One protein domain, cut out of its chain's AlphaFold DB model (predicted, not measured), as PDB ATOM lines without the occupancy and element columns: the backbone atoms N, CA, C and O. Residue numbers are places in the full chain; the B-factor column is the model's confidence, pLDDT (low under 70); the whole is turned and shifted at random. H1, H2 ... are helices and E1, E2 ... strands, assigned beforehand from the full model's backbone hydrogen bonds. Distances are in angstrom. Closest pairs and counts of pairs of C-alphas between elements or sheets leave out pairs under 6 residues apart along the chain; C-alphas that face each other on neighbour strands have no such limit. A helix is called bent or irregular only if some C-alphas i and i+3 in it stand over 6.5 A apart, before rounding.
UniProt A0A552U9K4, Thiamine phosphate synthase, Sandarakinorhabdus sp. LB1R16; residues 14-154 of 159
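This is residues 14 to 154 of the 159 residues of the protein "Thiamine phosphate synthase" of Sandarakinorhabdus sp. LB1R16 (UniProt A0A552U9K4). One sheet of seven parallel strands is strongly twisted and curled like part of a barrel, left open between its edge strands E3 and E4, and five helices pack over its outer side. H1 and H2 cover the part made by E1, E2 and E3, while H3, H4 and H5 cover E4, E5, E6 and E7. The 141 printed residues hold five named helices and seven named strands, along the chain E1 H1 E2 H2 E3 E4 H3 E5 H4 E6 H5 E7, with sheet order E3 E2 E1 E7 E6 E5 E4; the class is mixed, helices and strands. The whole is compact and rounded, with a radius of gyration of the C-alphas of 15.0 A and spans of 40 by 31 by 30 A.

In sheet order the strands are E3, residues 67 to 70, 10.3 A; E2, 37 to 40, 9.7 A; E1, 14 to 17, 9.2 A, from C-alpha 14 at (178.174, 121.965, 130.552); E7, 148 to 153, 14.0 A, to C-alpha 153 at (172.295, 119.778, 130.009); E6, 129 to 132, 9.7 A; E5, 95 to 98, 9.8 A; and E4, 76 to 79, 10.1 A. The helices are H1, 24 to 31, 10.7 A; H2, 47 to 64, 25.4 A; H3, 82 to 90, 12.4 A; H4, 114 to 122, 12.4 A; and H5, 137 to 146, 14.8 A. H5 is only just irregular, with C-alphas 142 and 145 6.8 A apart.

E3 pairs with E2 through N 38 and O 67, 2.7 A, and E2 with E1 through N 17 and O 39, 2.8 A. The pairing of E7 is staggered: residues 152 to 153 pair with E1, N 14 and O 151 being 2.8 A apart, and residues 148 to 152 with E6, N 152 and O 131 being 2.8 A apart. E6 and E5 have N 130 and O 96 at 2.8 A, E5 and E4 N 97 and O 77 at 2.8 A, each within hydrogen-bond range. E3 and E4 are only just apart, their closest C-alphas 8.4 A from each other. The helices are on one face of the sheet, making two layers, a sheet and a layer of helices. Five strand-helix-strand units, two parallel neighbour strands with a helix between, have right-handed crossovers: E1 H1 E2, E2 H2 E3, E4 H3 E5, E5 H4 E6 and E6 H5 E7. H2 is over E3 and E2 at a height of 9.3 A over the sheet, and H3 is over E5 and E4 at 8.7 A. H2 touches H1 with residues 60 to 64 alone, closest at the C-alphas of Val 60 and Leu 29, 7.1 A. H4 touches H5, closest at the C-alphas of Gly 119 and Leu 146, 4.9 A, at a steep tilt of 47 degrees. In H1, H2, H3 and H4 every O i to N i+4 pair is within hydrogen-bond range; in H5, 3 of 6 are.

The C-alphas of Ala 48 and Pro 145, the two farthest apart, are 43.0 A from each other. The printed part has no cut. The one long link, E5 to H4, is residues 99 to 113. Mean pLDDT of the printed part is 94.3, and no printed residue is under 70.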
ATOM      1  N   TRP A  14     177.655 123.194 131.147       97.94
ATOM      2  CA  TRP A  14     178.174 121.965 130.552       97.94
ATOM      3  C   TRP A  14     177.199 121.341 129.557       97.94
ATOM      4  O   TRP A  14     176.034 121.108 129.883       97.94
ATOM      5  N   LEU A  15     177.700 120.975 128.381       97.62
ATOM      6  CA  LEU A  15     177.021 120.071 127.460       97.62
ATOM      7  C   LEU A  15     177.411 118.625 127.768       97.62
ATOM      8  O   LEU A  15     178.590 118.281 127.756       97.62
ATOM      9  N   PHE A  16     176.428 117.758 127.981       97.12
ATOM     10  CA  PHE A  16     176.629 116.311 127.993       97.12
ATOM     11  C   PHE A  16     176.444 115.775 126.573       97.12
ATOM     12  O   PHE A  16     175.322 115.593 126.107       97.12
ATOM     13  N   ALA A  17     177.560 115.548 125.881       95.94
ATOM     14  CA  ALA A  17     177.599 115.033 124.519       95.94
ATOM     15  C   ALA A  17     177.341 113.517 124.511       95.94
ATOM     16  O   ALA A  17     178.277 112.712 124.451       95.94
ATOM     17  N   GLU A  18     176.067 113.148 124.623       92.38
ATOM     18  CA  GLU A  18     175.564 111.769 124.639       92.38
ATOM     19  C   GLU A  18     175.142 111.309 123.223       92.38
ATOM     20  O   GLU A  18     174.744 112.154 122.413       92.38
ATOM     21  N   PRO A  19     175.152 109.993 122.912       91.62
ATOM     22  CA  PRO A  19     174.860 109.467 121.568       91.62
ATOM     23  C   PRO A  19     173.542 109.950 120.951       91.62
ATOM     24  O   PRO A  19     173.456 110.193 119.750       91.62
ATOM     25  N   ARG A  20     172.521 110.144 121.787       89.56
ATOM     26  CA  ARG A  20     171.179 110.582 121.374       89.56
ATOM     27  C   ARG A  20     171.125 111.966 120.719       89.56
ATOM     28  O   ARG A  20     170.108 112.297 120.126       89.56
ATOM     29  N   LEU A  21     172.168 112.786 120.865       91.69
ATOM     30  CA  LEU A  21     172.226 114.088 120.200       91.69
ATOM     31  C   LEU A  21     172.356 113.951 118.681       91.69
ATOM     32  O   LEU A  21     171.917 114.847 117.967       91.69
ATOM     33  N   GLY A  22     172.953 112.860 118.184       92.69
ATOM     34  CA  GLY A  22     173.205 112.682 116.754       92.69
ATOM     35  C   GLY A  22     173.847 113.925 116.126       92.69
ATOM     36  O   GLY A  22     174.788 114.497 116.679       92.69
ATOM     37  N   GLU A  23     173.293 114.388 115.005       92.81
ATOM     38  CA  GLU A  23     173.763 115.591 114.301       92.81
ATOM     39  C   GLU A  23     173.553 116.897 115.088       92.81
ATOM     40  O   GLU A  23     174.306 117.856 114.908       92.81
ATOM     41  N   ALA A  24     172.600 116.939 116.028       95.12
ATOM     42  CA  ALA A  24     172.370 118.121 116.863       95.12
ATOM     43  C   ALA A  24     173.547 118.417 117.812       95.12
ATOM     44  O   ALA A  24     173.652 119.530 118.333       95.12
ATOM     45  N   LEU A  25     174.465 117.459 118.006       96.50
ATOM     46  CA  LEU A  25     175.720 117.673 118.727       96.50
ATOM     47  C   LEU A  25     176.508 118.852 118.145       96.50
ATOM     48  O   LEU A  25     177.026 119.671 118.901       96.50
ATOM     49  N   TRP A  26     176.598 118.954 116.820       96.81
ATOM     50  CA  TRP A  26     177.401 119.989 116.168       96.81
ATOM     51  C   TRP A  26     176.795 121.377 116.376       96.81
ATOM     52  O   TRP A  26     177.500 122.300 116.776       96.81
ATOM     53  N   ILE A  27     175.469 121.480 116.249       96.12
ATOM     54  CA  ILE A  27     174.706 122.698 116.552       96.12
ATOM     55  C   ILE A  27     174.937 123.129 118.008       96.12
ATOM     56  O   ILE A  27     175.214 124.298 118.281       96.12
ATOM     57  N   ALA A  28     174.866 122.180 118.946       96.38
ATOM     58  CA  ALA A  28     175.079 122.459 120.360       96.38
ATOM     59  C   ALA A  28     176.500 122.969 120.640       96.38
ATOM     60  O   ALA A  28     176.666 123.967 121.342       96.38
ATOM     61  N   LEU A  29     177.524 122.336 120.057       96.88
ATOM     62  CA  LEU A  29     178.919 122.769 120.195       96.88
ATOM     63  C   LEU A  29     179.143 124.195 119.664       96.88
ATOM     64  O   LEU A  29     179.849 124.979 120.298       96.88
ATOM     65  N   ASP A  30     178.501 124.552 118.551       95.44
ATOM     66  CA  ASP A  30     178.599 125.884 117.945       95.44
ATOM     67  C   ASP A  30     177.833 126.971 118.706       95.44
ATOM     68  O   ASP A  30     178.107 128.165 118.538       95.44
ATOM     69  N   ARG A  31     176.895 126.595 119.572       95.19
ATOM     70  CA  ARG A  31     176.101 127.534 120.377       95.19
ATOM     71  C   ARG A  31     176.570 127.664 121.815       95.19
ATOM     72  O   ARG A  31     176.156 128.598 122.502       95.19
ATOM     73  N   LEU A  32     177.442 126.770 122.278       95.44
ATOM     74  CA  LEU A  32     178.000 126.870 123.619       95.44
ATOM     75  C   LEU A  32     178.738 128.206 123.812       95.44
ATOM     76  O   LEU A  32     179.517 128.624 122.938       95.44
ATOM     77  N   PRO A  33     178.524 128.873 124.964       94.06
ATOM     78  CA  PRO A  33     179.267 130.073 125.291       94.06
ATOM     79  C   PRO A  33     180.737 129.723 125.520       94.06
ATOM     80  O   PRO A  33     181.093 128.624 125.950       94.06
ATOM     81  N   ARG A  34     181.611 130.686 125.243       93.19
ATOM     82  CA  ARG A  34     183.049 130.557 125.478       93.19
ATOM     83  C   ARG A  34     183.322 130.169 126.938       93.19
ATOM     84  O   ARG A  34     182.734 130.747 127.848       93.19
ATOM     85  N   GLY A  35     184.244 129.231 127.157       92.94
ATOM     86  CA  GLY A  35     184.584 128.736 128.492       92.94
ATOM     87  C   GLY A  35     183.594 127.713 129.055       92.94
ATOM     88  O   GLY A  35     183.818 127.225 130.159       92.94
ATOM     89  N   ALA A  36     182.530 127.358 128.324       96.94
ATOM     90  CA  ALA A  36     181.666 126.245 128.703       96.94
ATOM     91  C   ALA A  36     182.390 124.897 128.591       96.94
ATOM     92  O   ALA A  36     183.377 124.740 127.864       96.94
ATOM     93  N   GLY A  37     181.877 123.917 129.326       97.19
ATOM     94  CA  GLY A  37     182.389 122.560 129.344       97.19
ATOM     95  C   GLY A  37     181.611 121.624 128.423       97.19
ATOM     96  O   GLY A  37     180.426 121.818 128.155       97.19
ATOM     97  N   VAL A  38     182.270 120.565 127.972       98.06
ATOM     98  CA  VAL A  38     181.684 119.450 127.233       98.06
ATOM     99  C   VAL A  38     182.121 118.164 127.919       98.06
ATOM    100  O   VAL A  38     183.314 117.887 128.019       98.06
ATOM    101  N   VAL A  39     181.159 117.368 128.379       97.69
ATOM    102  CA  VAL A  39     181.387 115.997 128.839       97.69
ATOM    103  C   VAL A  39     181.098 115.055 127.677       97.69
ATOM    104  O   VAL A  39     179.961 114.955 127.222       97.69
ATOM    105  N   PHE A  40     182.116 114.352 127.186       97.75
ATOM    106  CA  PHE A  40     181.982 113.403 126.086       97.75
ATOM    107  C   PHE A  40     181.505 112.032 126.585       97.75
ATOM    108  O   PHE A  40     182.285 111.282 127.173       97.75
ATOM    109  N   GLY A  41     180.229 111.710 126.345       93.69
ATOM    110  CA  GLY A  41     179.509 110.580 126.949       93.69
ATOM    111  C   GLY A  41     179.462 109.273 126.151       93.69
ATOM    112  O   GLY A  41     178.921 108.297 126.652       93.69
ATOM    113  N   HIS A  42     180.035 109.202 124.943       93.62
ATOM    114  CA  HIS A  42     179.854 108.072 124.014       93.62
ATOM    115  C   HIS A  42     180.608 106.798 124.448       93.62
ATOM    116  O   HIS A  42     181.647 106.453 123.877       93.62
ATOM    117  N   VAL A  43     180.134 106.118 125.489       89.62
ATOM    118  CA  VAL A  43     180.783 104.933 126.075       89.62
ATOM    119  C   VAL A  43     180.592 103.665 125.243       89.62
ATOM    120  O   VAL A  43     181.500 102.840 125.221       89.62
ATOM    121  N   ASP A  44     179.497 103.567 124.488       91.44
ATOM    122  CA  ASP A  44     179.132 102.358 123.732       91.44
ATOM    123  C   ASP A  44     179.766 102.277 122.331       91.44
ATOM    124  O   ASP A  44     179.633 101.280 121.624       91.44
ATOM    125  N   LEU A  45     180.472 103.327 121.894       92.75
ATOM    126  CA  LEU A  45     181.152 103.318 120.599       92.75
ATOM    127  C   LEU A  45     182.383 102.409 120.616       92.75
ATOM    128  O   LEU A  45     183.219 102.485 121.521       92.75
ATOM    129  N   ALA A  46     182.576 101.664 119.523       96.25
ATOM    130  CA  ALA A  46     183.810 100.925 119.279       96.25
ATOM    131  C   ALA A  46     185.045 101.843 119.441       96.25
ATOM    132  O   ALA A  46     185.008 102.999 118.995       96.25
ATOM    133  N   PRO A  47     186.172 101.363 120.008       95.50
ATOM    134  CA  PRO A  47     187.285 102.229 120.410       95.50
ATOM    135  C   PRO A  47     187.813 103.154 119.306       95.50
ATOM    136  O   PRO A  47     188.106 104.322 119.562       95.50
ATOM    137  N   ALA A  48     187.914 102.665 118.066       96.94
ATOM    138  CA  ALA A  48     188.370 103.467 116.932       96.94
ATOM    139  C   ALA A  48     187.369 104.573 116.552       96.94
ATOM    140  O   ALA A  48     187.769 105.723 116.362       96.94
ATOM    141  N   ALA A  49     186.074 104.246 116.490       96.50
ATOM    142  CA  ALA A  49     185.014 105.212 116.211       96.50
ATOM    143  C   ALA A  49     184.934 106.276 117.313       96.50
ATOM    144  O   ALA A  49     184.889 107.472 117.022       96.50
ATOM    145  N   ARG A  50     185.036 105.852 118.579       96.94
ATOM    146  CA  ARG A  50     185.043 106.747 119.736       96.94
ATOM    147  C   ARG A  50     186.207 107.734 119.698       96.94
ATOM    148  O   ARG A  50     185.992 108.923 119.910       96.94
ATOM    149  N   ARG A  51     187.429 107.267 119.402       96.44
ATOM    150  CA  ARG A  51     188.613 108.139 119.266       96.44
ATOM    151  C   ARG A  51     188.447 109.154 118.137       96.44
ATOM    152  O   ARG A  51     188.749 110.327 118.338       96.44
ATOM    153  N   ARG A  52     187.939 108.726 116.975       97.62
ATOM    154  CA  ARG A  52     187.683 109.618 115.830       97.62
ATOM    155  C   ARG A  52     186.660 110.697 116.177       97.62
ATOM    156  O   ARG A  52     186.899 111.870 115.904       97.62
ATOM    157  N   LEU A  53     185.549 110.317 116.809       97.38
ATOM    158  CA  LEU A  53     184.525 111.275 117.218       97.38
ATOM    159  C   LEU A  53     185.045 112.233 118.298       97.38
ATOM    160  O   LEU A  53     184.870 113.440 118.163       97.38
ATOM    161  N   PHE A  54     185.752 111.724 119.311       97.75
ATOM    162  CA  PHE A  54     186.378 112.557 120.341       97.75
ATOM    163  C   PHE A  54     187.341 113.582 119.732       97.75
ATOM    164  O   PHE A  54     187.275 114.755 120.081       97.75
ATOM    165  N   ALA A  55     188.188 113.176 118.778       98.06
ATOM    166  CA  ALA A  55     189.107 114.085 118.094       98.06
ATOM    167  C   ALA A  55     188.368 115.196 117.329       98.06
ATOM    168  O   ALA A  55     188.759 116.359 117.400       98.06
ATOM    169  N   ARG A  56     187.258 114.870 116.651       98.25
ATOM    170  CA  ARG A  56     186.416 115.876 115.982       98.25
ATOM    171  C   ARG A  56     185.816 116.872 116.976       98.25
ATOM    172  O   ARG A  56     185.885 118.075 116.740       98.25
ATOM    173  N   VAL A  57     185.282 116.392 118.099       98.06
ATOM    174  CA  VAL A  57     184.758 117.260 119.168       98.06
ATOM    175  C   VAL A  57     185.874 118.118 119.771       98.06
ATOM    176  O   VAL A  57     185.670 119.308 119.993       98.06
ATOM    177  N   ALA A  58     187.071 117.559 119.969       97.94
ATOM    178  CA  ALA A  58     188.235 118.278 120.488       97.94
ATOM    179  C   ALA A  58     188.668 119.433 119.577       97.94
ATOM    180  O   ALA A  58     188.984 120.512 120.077       97.94
ATOM    181  N   LEU A  59     188.622 119.253 118.253       98.06
ATOM    182  CA  LEU A  59     188.908 120.326 117.295       98.06
ATOM    183  C   LEU A  59     187.920 121.492 117.433       98.06
ATOM    184  O   LEU A  59     188.340 122.650 117.482       98.06
ATOM    185  N   VAL A  60     186.619 121.205 117.533       97.56
ATOM    186  CA  VAL A  60     185.595 122.244 117.732       97.56
ATOM    187  C   VAL A  60     185.776 122.917 119.094       97.56
ATOM    188  O   VAL A  60     185.824 124.145 119.169       97.56
ATOM    189  N   ALA A  61     185.969 122.131 120.156       96.81
ATOM    190  CA  ALA A  61     186.191 122.634 121.507       96.81
ATOM    191  C   ALA A  61     187.403 123.573 121.584       96.81
ATOM    192  O   ALA A  61     187.290 124.670 122.128       96.81
ATOM    193  N   ALA A  62     188.529 123.207 120.966       96.19
ATOM    194  CA  ALA A  62     189.722 124.048 120.919       96.19
ATOM    195  C   ALA A  62     189.454 125.382 120.204       96.19
ATOM    196  O   ALA A  62     189.741 126.449 120.751       96.19
ATOM    197  N   ARG A  63     188.831 125.345 119.016       97.06
ATOM    198  CA  ARG A  63     188.493 126.555 118.237       97.06
ATOM    199  C   ARG A  63     187.544 127.484 118.996       97.06
ATOM    200  O   ARG A  63     187.683 128.703 118.931       97.06
ATOM    201  N   ARG A  64     186.602 126.907 119.742       95.69
ATOM    202  CA  ARG A  64     185.573 127.620 120.511       95.69
ATOM    203  C   ARG A  64     185.998 127.977 121.940       95.69
ATOM    204  O   ARG A  64     185.257 128.669 122.636       95.69
ATOM    205  N   ARG A  65     187.197 127.559 122.362       95.81
ATOM    206  CA  ARG A  65     187.729 127.701 123.729       95.81
ATOM    207  C   ARG A  65     186.777 127.108 124.776       95.81
ATOM    208  O   ARG A  65     186.415 127.764 125.753       95.81
ATOM    209  N   LEU A  66     186.349 125.878 124.515       96.56
ATOM    210  CA  LEU A  66     185.555 125.041 125.408       96.56
ATOM    211  C   LEU A  66     186.467 124.072 126.163       96.56
ATOM    212  O   LEU A  66     187.496 123.635 125.644       96.56
ATOM    213  N   VAL A  67     186.059 123.697 127.370       96.06
ATOM    214  CA  VAL A  67     186.731 122.660 128.157       96.06
ATOM    215  C   VAL A  67     186.137 121.307 127.780       96.06
ATOM    216  O   VAL A  67     184.959 121.072 128.016       96.06
ATOM    217  N   LEU A  68     186.928 120.402 127.206       97.12
ATOM    218  CA  LEU A  68     186.478 119.046 126.875       97.12
ATOM    219  C   LEU A  68     186.975 118.047 127.921       97.12
ATOM    220  O   LEU A  68     188.173 117.969 128.189       97.12
ATOM    221  N   VAL A  69     186.059 117.255 128.473       96.00
ATOM    222  CA  VAL A  69     186.346 116.196 129.445       96.00
ATOM    223  C   VAL A  69     185.701 114.896 128.971       96.00
ATOM    224  O   VAL A  69     184.567 114.883 128.494       96.00
ATOM    225  N   ASP A  70     186.422 113.785 129.081       95.38
ATOM    226  CA  ASP A  70     185.858 112.454 128.838       95.38
ATOM    227  C   ASP A  70     184.938 112.073 130.009       95.38
ATOM    228  O   ASP A  70     185.303 112.282 131.162       95.38
ATOM    229  N   SER A  71     183.761 111.489 129.755       94.19
ATOM    230  CA  SER A  71     182.856 111.055 130.834       94.19
ATOM    231  C   SER A  71     183.475 110.038 131.801       94.19
ATOM    232  O   SER A  71     182.952 109.845 132.895       94.19
ATOM    233  N   ARG A  72     184.583 109.398 131.406       92.56
ATOM    234  CA  ARG A  72     185.355 108.439 132.209       92.56
ATOM    235  C   ARG A  72     186.467 109.092 133.037       92.56
ATOM    236  O   ARG A  72     187.202 108.382 133.715       92.56
ATOM    237  N   ASP A  73     186.634 110.411 132.964       94.19
ATOM    238  CA  ASP A  73     187.614 111.130 133.776       94.19
ATOM    239  C   ASP A  73     187.220 111.061 135.263       94.19
ATOM    240  O   ASP A  73     186.137 111.524 135.624       94.19
ATOM    241  N   PRO A  74     188.078 110.528 136.153       94.38
ATOM    242  CA  PRO A  74     187.740 110.343 137.565       94.38
ATOM    243  C   PRO A  74     187.539 111.662 138.328       94.38
ATOM    244  O   PRO A  74     187.016 111.657 139.443       94.38
ATOM    245  N   ARG A  75     187.944 112.804 137.754       94.50
ATOM    246  CA  ARG A  75     187.724 114.131 138.343       94.50
ATOM    247  C   ARG A  75     186.266 114.566 138.247       94.50
ATOM    248  O   ARG A  75     185.880 115.469 138.990       94.50
ATOM    249  N   ILE A  76     185.464 113.950 137.382       95.56
ATOM    250  CA  ILE A  76     184.023 114.185 137.313       95.56
ATOM    251  C   ILE A  76     183.256 112.921 137.700       95.56
ATOM    252  O   ILE A  76     183.684 111.803 137.434       95.56
ATOM    253  N   ALA A  77     182.098 113.088 138.328       96.81
ATOM    254  CA  ALA A  77     181.216 111.973 138.653       96.81
ATOM    255  C   ALA A  77     179.750 112.353 138.448       96.81
ATOM    256  O   ALA A  77     179.391 113.526 138.533       96.81
ATOM    257  N   LYS A  78     178.901 111.352 138.211       96.31
ATOM    258  CA  LYS A  78     177.439 111.477 138.286       96.31
ATOM    259  C   LYS A  78     176.973 110.921 139.638       96.31
ATOM    260  O   LYS A  78     177.578 109.974 140.139       96.31
ATOM    261  N   ALA A  79     175.940 111.516 140.223       96.50
ATOM    262  CA  ALA A  79     175.325 111.045 141.460       96.50
ATOM    263  C   ALA A  79     173.807 111.290 141.464       96.50
ATOM    264  O   ALA A  79     173.312 112.265 140.896       96.50
ATOM    265  N   HIS A  80     173.077 110.428 142.155       95.38
ATOM    266  CA  HIS A  80     171.619 110.441 142.284       95.38
ATOM    267  C   HIS A  80     171.187 110.604 143.746       95.38
ATOM    268  O   HIS A  80     170.045 110.971 144.032       95.38
ATOM    269  N   ASP A  81     172.111 110.389 144.684       94.50
ATOM    270  CA  ASP A  81     171.880 110.583 146.105       94.50
ATOM    271  C   ASP A  81     173.120 111.082 146.865       94.50
ATOM    272  O   ASP A  81     174.209 111.287 146.321       94.50
ATOM    273  N   ARG A  82     172.943 111.313 148.172       94.88
ATOM    274  CA  ARG A  82     174.005 111.822 149.045       94.88
ATOM    275  C   ARG A  82     175.127 110.807 149.270       94.88
ATOM    276  O   ARG A  82     176.274 111.226 149.434       94.88
ATOM    277  N   ALA A  83     174.821 109.512 149.304       95.69
ATOM    278  CA  ALA A  83     175.825 108.474 149.491       95.69
ATOM    279  C   ALA A  83     176.761 108.419 148.276       95.69
ATOM    280  O   ALA A  83     177.982 108.380 148.447       95.69
ATOM    281  N   GLU A  84     176.214 108.543 147.068       97.50
ATOM    282  CA  GLU A  84     176.980 108.618 145.825       97.50
ATOM    283  C   GLU A  84     177.864 109.872 145.757       97.50
ATOM    284  O   GLU A  84     179.035 109.763 145.394       97.50
ATOM    285  N   ILE A  85     177.377 111.042 146.197       97.62
ATOM    286  CA  ILE A  85     178.205 112.264 146.300       97.62
ATOM    287  C   ILE A  85     179.403 112.033 147.232       97.62
ATOM    288  O   ILE A  85     180.541 112.374 146.901       97.62
ATOM    289  N   VAL A  86     179.168 111.441 148.407       96.38
ATOM    290  CA  VAL A  86     180.234 111.155 149.380       96.38
ATOM    291  C   VAL A  86     181.222 110.132 148.819       96.38
ATOM    292  O   VAL A  86     182.433 110.303 148.986       96.38
ATOM    293  N   ALA A  87     180.732 109.096 148.138       97.31
ATOM    294  CA  ALA A  87     181.569 108.091 147.498       97.31
ATOM    295  C   ALA A  87     182.426 108.700 146.376       97.31
ATOM    296  O   ALA A  87     183.627 108.442 146.323       97.31
ATOM    297  N   ALA A  88     181.851 109.560 145.530       97.31
ATOM    298  CA  ALA A  88     182.572 110.276 144.480       97.31
ATOM    299  C   ALA A  88     183.680 111.167 145.056       97.31
ATOM    300  O   ALA A  88     184.831 111.081 144.629       97.31
ATOM    301  N   ARG A  89     183.375 111.948 146.101       96.75
ATOM    302  CA  ARG A  89     184.380 112.753 146.812       96.75
ATOM    303  C   ARG A  89     185.520 111.890 147.352       96.75
ATOM    304  O   ARG A  89     186.682 112.247 147.201       96.75
ATOM    305  N   ARG A  90     185.204 110.753 147.985       96.69
ATOM    306  CA  ARG A  90     186.215 109.822 148.525       96.69
ATOM    307  C   ARG A  90     187.109 109.228 147.434       96.69
ATOM    308  O   ARG A  90     188.267 108.947 147.709       96.69
ATOM    309  N   ARG A  91     186.593 109.083 146.212       96.62
ATOM    310  CA  ARG A  91     187.354 108.658 145.025       96.62
ATOM    311  C   ARG A  91     188.160 109.790 144.372       96.62
ATOM    312  O   ARG A  91     188.848 109.540 143.392       96.62
ATOM    313  N   GLY A  92     188.097 111.011 144.906       94.81
ATOM    314  CA  GLY A  92     188.852 112.159 144.399       94.81
ATOM    315  C   GLY A  92     188.135 112.971 143.318       94.81
ATOM    316  O   GLY A  92     188.780 113.792 142.665       94.81
ATOM    317  N   ALA A  93     186.821 112.788 143.136       95.75
ATOM    318  CA  ALA A  93     186.059 113.633 142.224       95.75
ATOM    319  C   ALA A  93     186.188 115.109 142.628       95.75
ATOM    320  O   ALA A  93     186.066 115.476 143.799       95.75
ATOM    321  N   CYS A  94     186.431 115.953 141.634       95.31
ATOM    322  CA  CYS A  94     186.583 117.395 141.758       95.31
ATOM    323  C   CYS A  94     185.302 118.154 141.376       95.31
ATOM    324  O   CYS A  94     185.153 119.311 141.759       95.31
ATOM    325  N   LEU A  95     184.383 117.508 140.651       96.31
ATOM    326  CA  LEU A  95     183.046 118.009 140.342       96.31
ATOM    327  C   LEU A  95     182.054 116.841 140.275       96.31
ATOM    328  O   LEU A  95     182.315 115.833 139.621       96.31
ATOM    329  N   VAL A  96     180.901 116.971 140.930       97.75
ATOM    330  CA  VAL A  96     179.849 115.941 140.910       97.75
ATOM    331  C   VAL A  96     178.576 116.503 140.287       97.75
ATOM    332  O   VAL A  96     178.037 117.487 140.777       97.75
ATOM    333  N   PHE A  97     178.071 115.874 139.231       97.81
ATOM    334  CA  PHE A  97     176.791 116.205 138.609       97.81
ATOM    335  C   PHE A  97     175.668 115.411 139.270       97.81
ATOM    336  O   PHE A  97     175.645 114.185 139.196       97.81
ATOM    337  N   VAL A  98     174.728 116.114 139.895       97.12
ATOM    338  CA  VAL A  98     173.578 115.509 140.571       97.12
ATOM    339  C   VAL A  98     172.341 115.588 139.682       97.12
ATOM    340  O   VAL A  98     171.992 116.675 139.215       97.12
ATOM    341  N   SER A  99     171.679 114.452 139.446       94.44
ATOM    342  CA  SER A  99     170.547 114.334 138.513       94.44
ATOM    343  C   SER A  99     169.522 113.255 138.893       94.44
ATOM    344  O   SER A  99     169.870 112.348 139.643       94.44
ATOM    345  N   PRO A 100     168.300 113.287 138.317       93.88
ATOM    346  CA  PRO A 100     167.711 114.420 137.601       93.88
ATOM    347  C   PRO A 100     167.157 115.461 138.585       93.88
ATOM    348  O   PRO A 100     166.350 115.146 139.461       93.88
ATOM    349  N   VAL A 101     167.570 116.725 138.444       94.69
ATOM    350  CA  VAL A 101     167.042 117.801 139.303       94.69
ATOM    351  C   VAL A 101     165.618 118.177 138.907       94.69
ATOM    352  O   VAL A 101     164.760 118.337 139.774       94.69
ATOM    353  N   PHE A 102     165.355 118.278 137.607       93.56
ATOM    354  CA  PHE A 102     164.037 118.547 137.041       93.56
ATOM    355  C   PHE A 102     163.660 117.486 136.007       93.56
ATOM    356  O   PHE A 102     164.503 116.702 135.565       93.56
ATOM    357  N   ALA A 103     162.389 117.496 135.594       87.62
ATOM    358  CA  ALA A 103     161.898 116.620 134.537       87.62
ATOM    359  C   ALA A 103     162.726 116.810 133.258       87.62
ATOM    360  O   ALA A 103     163.051 117.937 132.868       87.62
ATOM    361  N   THR A 104     163.083 115.695 132.626       81.88
ATOM    362  CA  THR A 104     163.955 115.651 131.454       81.88
ATOM    363  C   THR A 104     163.474 114.581 130.485       81.88
ATOM    364  O   THR A 104     163.034 113.516 130.912       81.88
ATOM    365  N   ALA A 105     163.626 114.828 129.184       77.25
ATOM    366  CA  ALA A 105     163.315 113.850 128.141       77.25
ATOM    367  C   ALA A 105     164.161 112.566 128.264       77.25
ATOM    368  O   ALA A 105     163.775 111.520 127.765       77.25
ATOM    369  N   SER A 106     165.311 112.628 128.947       72.44
ATOM    370  CA  SER A 106     166.157 111.456 129.226       72.44
ATOM    371  C   SER A 106     165.518 110.436 130.164       72.44
ATOM    372  O   SER A 106     165.887 109.273 130.114       72.44
ATOM    373  N   HIS A 107     164.614 110.879 131.038       71.81
ATOM    374  CA  HIS A 107     163.983 110.038 132.051       71.81
ATOM    375  C   HIS A 107     162.514 110.462 132.230       71.81
ATOM    376  O   HIS A 107     162.174 111.092 133.238       71.81
ATOM    377  N   PRO A 108     161.635 110.185 131.245       75.06
ATOM    378  CA  PRO A 108     160.219 110.525 131.342       75.06
ATOM    379  C   PRO A 108     159.567 109.787 132.516       75.06
ATOM    380  O   PRO A 108     159.746 108.583 132.671       75.06
ATOM    381  N   GLY A 109     158.833 110.509 133.366       74.19
ATOM    382  CA  GLY A 109     158.110 109.925 134.505       74.19
ATOM    383  C   GLY A 109     158.977 109.481 135.691       74.19
ATOM    384  O   GLY A 109     158.428 109.073 136.712       74.19
ATOM    385  N   ALA A 110     160.307 109.585 135.607       78.06
ATOM    386  CA  ALA A 110     161.177 109.243 136.727       78.06
ATOM    387  C   ALA A 110     161.038 110.260 137.878       78.06
ATOM    388  O   ALA A 110     160.886 111.461 137.621       78.06
ATOM    389  N   PRO A 111     161.152 109.821 139.147       83.06
ATOM    390  CA  PRO A 111     161.228 110.729 140.282       83.06
ATOM    391  C   PRO A 111     162.368 111.736 140.105       83.06
ATOM    392  O   PRO A 111     163.515 111.368 139.851       83.06
ATOM    393  N   VAL A 112     162.050 113.018 140.262       92.69
ATOM    394  CA  VAL A 112     163.026 114.112 140.205       92.69
ATOM    395  C   VAL A 112     163.357 114.585 141.611       92.69
ATOM    396  O   VAL A 112     162.546 114.471 142.530       92.69
ATOM    397  N   LEU A 113     164.549 115.147 141.796       93.56
ATOM    398  CA  LEU A 113     164.956 115.667 143.101       93.56
ATOM    399  C   LEU A 113     164.168 116.931 143.472       93.56
ATOM    400  O   LEU A 113     163.746 117.103 144.616       93.56
ATOM    401  N   GLY A 114     163.986 117.838 142.513       93.69
ATOM    402  CA  GLY A 114     163.519 119.189 142.788       93.69
ATOM    403  C   GLY A 114     164.534 120.012 143.594       93.69
ATOM    404  O   GLY A 114     165.565 119.528 144.070       93.69
ATOM    405  N   ARG A 115     164.235 121.304 143.757       96.12
ATOM    406  CA  ARG A 115     165.157 122.284 144.363       96.12
ATOM    407  C   ARG A 115     165.512 121.946 145.812       96.12
ATOM    408  O   ARG A 115     166.675 122.026 146.193       96.12
ATOM    409  N   VAL A 116     164.516 121.555 146.608       94.88
ATOM    410  CA  VAL A 116     164.682 121.302 148.049       94.88
ATOM    411  C   VAL A 116     165.604 120.110 148.293       94.88
ATOM    412  O   VAL A 116     166.616 120.249 148.979       94.88
ATOM    413  N   ARG A 117     165.308 118.951 147.687       94.81
ATOM    414  CA  ARG A 117     166.132 117.745 147.852       94.81
ATOM    415  C   ARG A 117     167.537 117.948 147.295       94.81
ATOM    416  O   ARG A 117     168.494 117.505 147.921       94.81
ATOM    417  N   TYR A 118     167.669 118.667 146.177       96.75
ATOM    418  CA  TYR A 118     168.973 119.064 145.651       96.75
ATOM    419  C   TYR A 118     169.775 119.876 146.682       96.75
ATOM    420  O   TYR A 118     170.894 119.499 147.018       96.75
ATOM    421  N   GLY A 119     169.194 120.934 147.257       95.88
ATOM    422  CA  GLY A 119     169.866 121.750 148.277       95.88
ATOM    423  C   GLY A 119     170.287 120.947 149.515       95.88
ATOM    424  O   GLY A 119     171.407 121.102 150.005       95.88
ATOM    425  N   LEU A 120     169.438 120.023 149.980       95.12
ATOM    426  CA  LEU A 120     169.774 119.104 151.076       95.12
ATOM    427  C   LEU A 120     170.968 118.199 150.727       95.12
ATOM    428  O   LEU A 120     171.838 117.968 151.568       95.12
ATOM    429  N   MET A 121     171.053 117.716 149.486       93.75
ATOM    430  CA  MET A 121     172.178 116.901 149.020       93.75
ATOM    431  C   MET A 121     173.481 117.696 148.914       93.75
ATOM    432  O   MET A 121     174.530 117.173 149.290       93.75
ATOM    433  N   VAL A 122     173.426 118.945 148.449       93.38
ATOM    434  CA  VAL A 122     174.614 119.793 148.254       93.38
ATOM    435  C   VAL A 122     175.176 120.321 149.573       93.38
ATOM    436  O   VAL A 122     176.395 120.442 149.731       93.38
ATOM    437  N   ARG A 123     174.316 120.609 150.556       92.44
ATOM    438  CA  ARG A 123     174.734 121.179 151.843       92.44
ATOM    439  C   ARG A 123     175.776 120.298 152.537       92.44
ATOM    440  O   ARG A 123     175.487 119.180 152.959       92.44
ATOM    441  N   GLY A 124     176.995 120.812 152.699       89.94
ATOM    442  CA  GLY A 124     178.091 120.079 153.343       89.94
ATOM    443  C   GLY A 124     178.611 118.886 152.530       89.94
ATOM    444  O   GLY A 124     179.185 117.962 153.106       89.94
ATOM    445  N   ALA A 125     178.404 118.868 151.208       92.00
ATOM    446  CA  ALA A 125     178.932 117.823 150.329       92.00
ATOM    447  C   ALA A 125     180.468 117.731 150.394       92.00
ATOM    448  O   ALA A 125     181.033 116.641 150.295       92.00
ATOM    449  N   GLY A 126     181.160 118.853 150.624       93.31
ATOM    450  CA  GLY A 126     182.627 118.903 150.693       93.31
ATOM    451  C   GLY A 126     183.313 118.630 149.349       93.31
ATOM    452  O   GLY A 126     184.492 118.299 149.327       93.31
ATOM    453  N   VAL A 127     182.560 118.728 148.252       94.75
ATOM    454  CA  VAL A 127     183.001 118.664 146.854       94.75
ATOM    455  C   VAL A 127     182.104 119.615 146.050       94.75
ATOM    456  O   VAL A 127     180.929 119.747 146.408       94.75
ATOM    457  N   PRO A 128     182.607 120.298 145.008       95.81
ATOM    458  CA  PRO A 128     181.765 121.083 144.112       95.81
ATOM    459  C   PRO A 128     180.662 120.227 143.474       95.81
ATOM    460  O   PRO A 128     180.930 119.135 142.965       95.81
ATOM    461  N   VAL A 129     179.419 120.721 143.495       96.88
ATOM    462  CA  VAL A 129     178.258 120.018 142.930       96.88
ATOM    463  C   VAL A 129     177.620 120.837 141.812       96.88
ATOM    464  O   VAL A 129     177.290 122.010 141.985       96.88
ATOM    465  N   ALA A 130     177.423 120.194 140.665       97.56
ATOM    466  CA  ALA A 130     176.693 120.708 139.521       97.56
ATOM    467  C   ALA A 130     175.286 120.102 139.451       97.56
ATOM    468  O   ALA A 130     175.059 118.962 139.857       97.56
ATOM    469  N   ALA A 131     174.321 120.854 138.931       97.50
ATOM    470  CA  ALA A 131     172.967 120.364 138.677       97.50
ATOM    471  C   ALA A 131     172.852 119.768 137.266       97.50
ATOM    472  O   ALA A 131     173.332 120.366 136.309       97.50
ATOM    473  N   LEU A 132     172.191 118.624 137.108       96.25
ATOM    474  CA  LEU A 132     171.969 117.977 135.812       96.25
ATOM    475  C   LEU A 132     170.536 117.424 135.717       96.25
ATOM    476  O   LEU A 132     169.927 117.019 136.705       96.25
ATOM    477  N   GLY A 133     169.990 117.388 134.501       93.25
ATOM    478  CA  GLY A 133     168.641 116.891 134.219       93.25
ATOM    479  C   GLY A 133     167.602 118.010 134.236       93.25
ATOM    480  O   GLY A 133     167.323 118.607 135.276       93.25
ATOM    481  N   GLY A 134     167.058 118.312 133.053       91.50
ATOM    482  CA  GLY A 134     166.086 119.386 132.865       91.50
ATOM    483  C   GLY A 134     166.647 120.770 133.206       91.50
ATOM    484  O   GLY A 134     165.918 121.627 133.692       91.50
ATOM    485  N   MET A 135     167.946 121.005 133.027       94.94
ATOM    486  CA  MET A 135     168.562 122.278 133.396       94.94
ATOM    487  C   MET A 135     168.500 123.311 132.272       94.94
ATOM    488  O   MET A 135     168.602 122.989 131.094       94.94
ATOM    489  N   THR A 136     168.375 124.572 132.678       93.94
ATOM    490  CA  THR A 136     168.545 125.771 131.850       93.94
ATOM    491  C   THR A 136     169.307 126.810 132.669       93.94
ATOM    492  O   THR A 136     169.338 126.710 133.900       93.94
ATOM    493  N   ALA A 137     169.845 127.849 132.024       93.12
ATOM    494  CA  ALA A 137     170.482 128.964 132.732       93.12
ATOM    495  C   ALA A 137     169.541 129.589 133.783       93.12
ATOM    496  O   ALA A 137     169.919 129.768 134.936       93.12
ATOM    497  N   ARG A 138     168.261 129.801 133.436       94.62
ATOM    498  CA  ARG A 138     167.252 130.319 134.377       94.62
ATOM    499  C   ARG A 138     167.057 129.408 135.591       94.62
ATOM    500  O   ARG A 138     166.942 129.897 136.708       94.62
ATOM    501  N   ARG A 139     167.009 128.084 135.395       95.94
ATOM    502  CA  ARG A 139     166.878 127.117 136.501       95.94
ATOM    503  C   ARG A 139     168.137 127.085 137.363       95.94
ATOM    504  O   ARG A 139     168.015 126.982 138.582       95.94
ATOM    505  N   PHE A 140     169.313 127.221 136.756       96.69
ATOM    506  CA  PHE A 140     170.576 127.305 137.479       96.69
ATOM    507  C   PHE A 140     170.601 128.484 138.454       96.69
ATOM    508  O   PHE A 140     170.903 128.264 139.624       96.69
ATOM    509  N   GLU A 141     170.162 129.679 138.047       96.69
ATOM    510  CA  GLU A 141     170.086 130.833 138.958       96.69
ATOM    511  C   GLU A 141     169.239 130.549 140.212       96.69
ATOM    512  O   GLU A 141     169.556 131.018 141.301       96.69
ATOM    513  N   THR A 142     168.215 129.692 140.117       96.81
ATOM    514  CA  THR A 142     167.401 129.294 141.284       96.81
ATOM    515  C   THR A 142     168.071 128.276 142.216       96.81
ATOM    516  O   THR A 142     167.580 128.067 143.332       96.81
ATOM    517  N   LEU A 143     169.133 127.608 141.750       97.31
ATOM    518  CA  LEU A 143     169.901 126.591 142.478       97.31
ATOM    519  C   LEU A 143     171.244 127.117 142.994       97.31
ATOM    520  O   LEU A 143     171.784 126.536 143.933       97.31
ATOM    521  N   ARG A 144     171.770 128.215 142.437       95.31
ATOM    522  CA  ARG A 144     173.005 128.854 142.922       95.31
ATOM    523  C   ARG A 144     172.951 129.174 144.422       95.31
ATOM    524  O   ARG A 144     173.874 128.760 145.122       95.31
ATOM    525  N   PRO A 145     171.874 129.779 144.974       96.06
ATOM    526  CA  PRO A 145     171.775 130.013 146.420       96.06
ATOM    527  C   PRO A 145     171.715 128.722 147.250       96.06
ATOM    528  O   PRO A 145     171.944 128.750 148.453       96.06
ATOM    529  N   LEU A 146     171.405 127.586 146.618       95.88
ATOM    530  CA  LEU A 146     171.354 126.263 147.244       95.88
ATOM    531  C   LEU A 146     172.693 125.508 147.139       95.88
ATOM    532  O   LEU A 146     172.778 124.356 147.562       95.88
ATOM    533  N   GLY A 147     173.730 126.148 146.589       94.38
ATOM    534  CA  GLY A 147     175.095 125.627 146.518       94.38
ATOM    535  C   GLY A 147     175.491 124.996 145.181       94.38
ATOM    536  O   GLY A 147     176.582 124.436 145.095       94.38
ATOM    537  N   ALA A 148     174.648 125.068 144.141       96.44
ATOM    538  CA  ALA A 148     175.062 124.647 142.800       96.44
ATOM    539  C   ALA A 148     176.193 125.551 142.288       96.44
ATOM    540  O   ALA A 148     176.012 126.765 142.187       96.44
ATOM    541  N   VAL A 149     177.333 124.963 141.913       96.12
ATOM    542  CA  VAL A 149     178.464 125.719 141.338       96.12
ATOM    543  C   VAL A 149     178.418 125.780 139.812       96.12
ATOM    544  O   VAL A 149     178.986 126.681 139.205       96.12
ATOM    545  N   ALA A 150     177.734 124.817 139.196       96.94
ATOM    546  CA  ALA A 150     177.615 124.664 137.754       96.94
ATOM    547  C   ALA A 150     176.326 123.909 137.402       96.94
ATOM    548  O   ALA A 150     175.607 123.406 138.273       96.94
ATOM    549  N   TRP A 151     176.034 123.798 136.113       97.44
ATOM    550  CA  TRP A 151     174.940 122.996 135.595       97.44
ATOM    551  C   TRP A 151     175.309 122.321 134.280       97.44
ATOM    552  O   TRP A 151     176.131 122.818 133.514       97.44
ATOM    553  N   GLY A 152     174.675 121.184 134.021       96.81
ATOM    554  CA  GLY A 152     174.800 120.435 132.786       96.81
ATOM    555  C   GLY A 152     173.450 120.192 132.131       96.81
ATOM    556  O   GLY A 152     172.441 119.981 132.808       96.81
ATOM    557  N   ALA A 153     173.438 120.185 130.807       94.94
ATOM    558  CA  ALA A 153     172.295 119.778 130.009       94.94
ATOM    559  C   ALA A 153     172.755 119.006 128.774       94.94
ATOM    560  O   ALA A 153     173.913 119.082 128.373       94.94
ATOM    561  N   ILE A 154     171.832 118.253 128.181       92.44
ATOM    562  CA  ILE A 154     172.073 117.567 126.910       92.44
ATOM    563  C   ILE A 154     171.470 118.411 125.780       92.44
ATOM    564  O   ILE A 154     172.171 118.781 124.851       92.44
TER     565      ILE A 154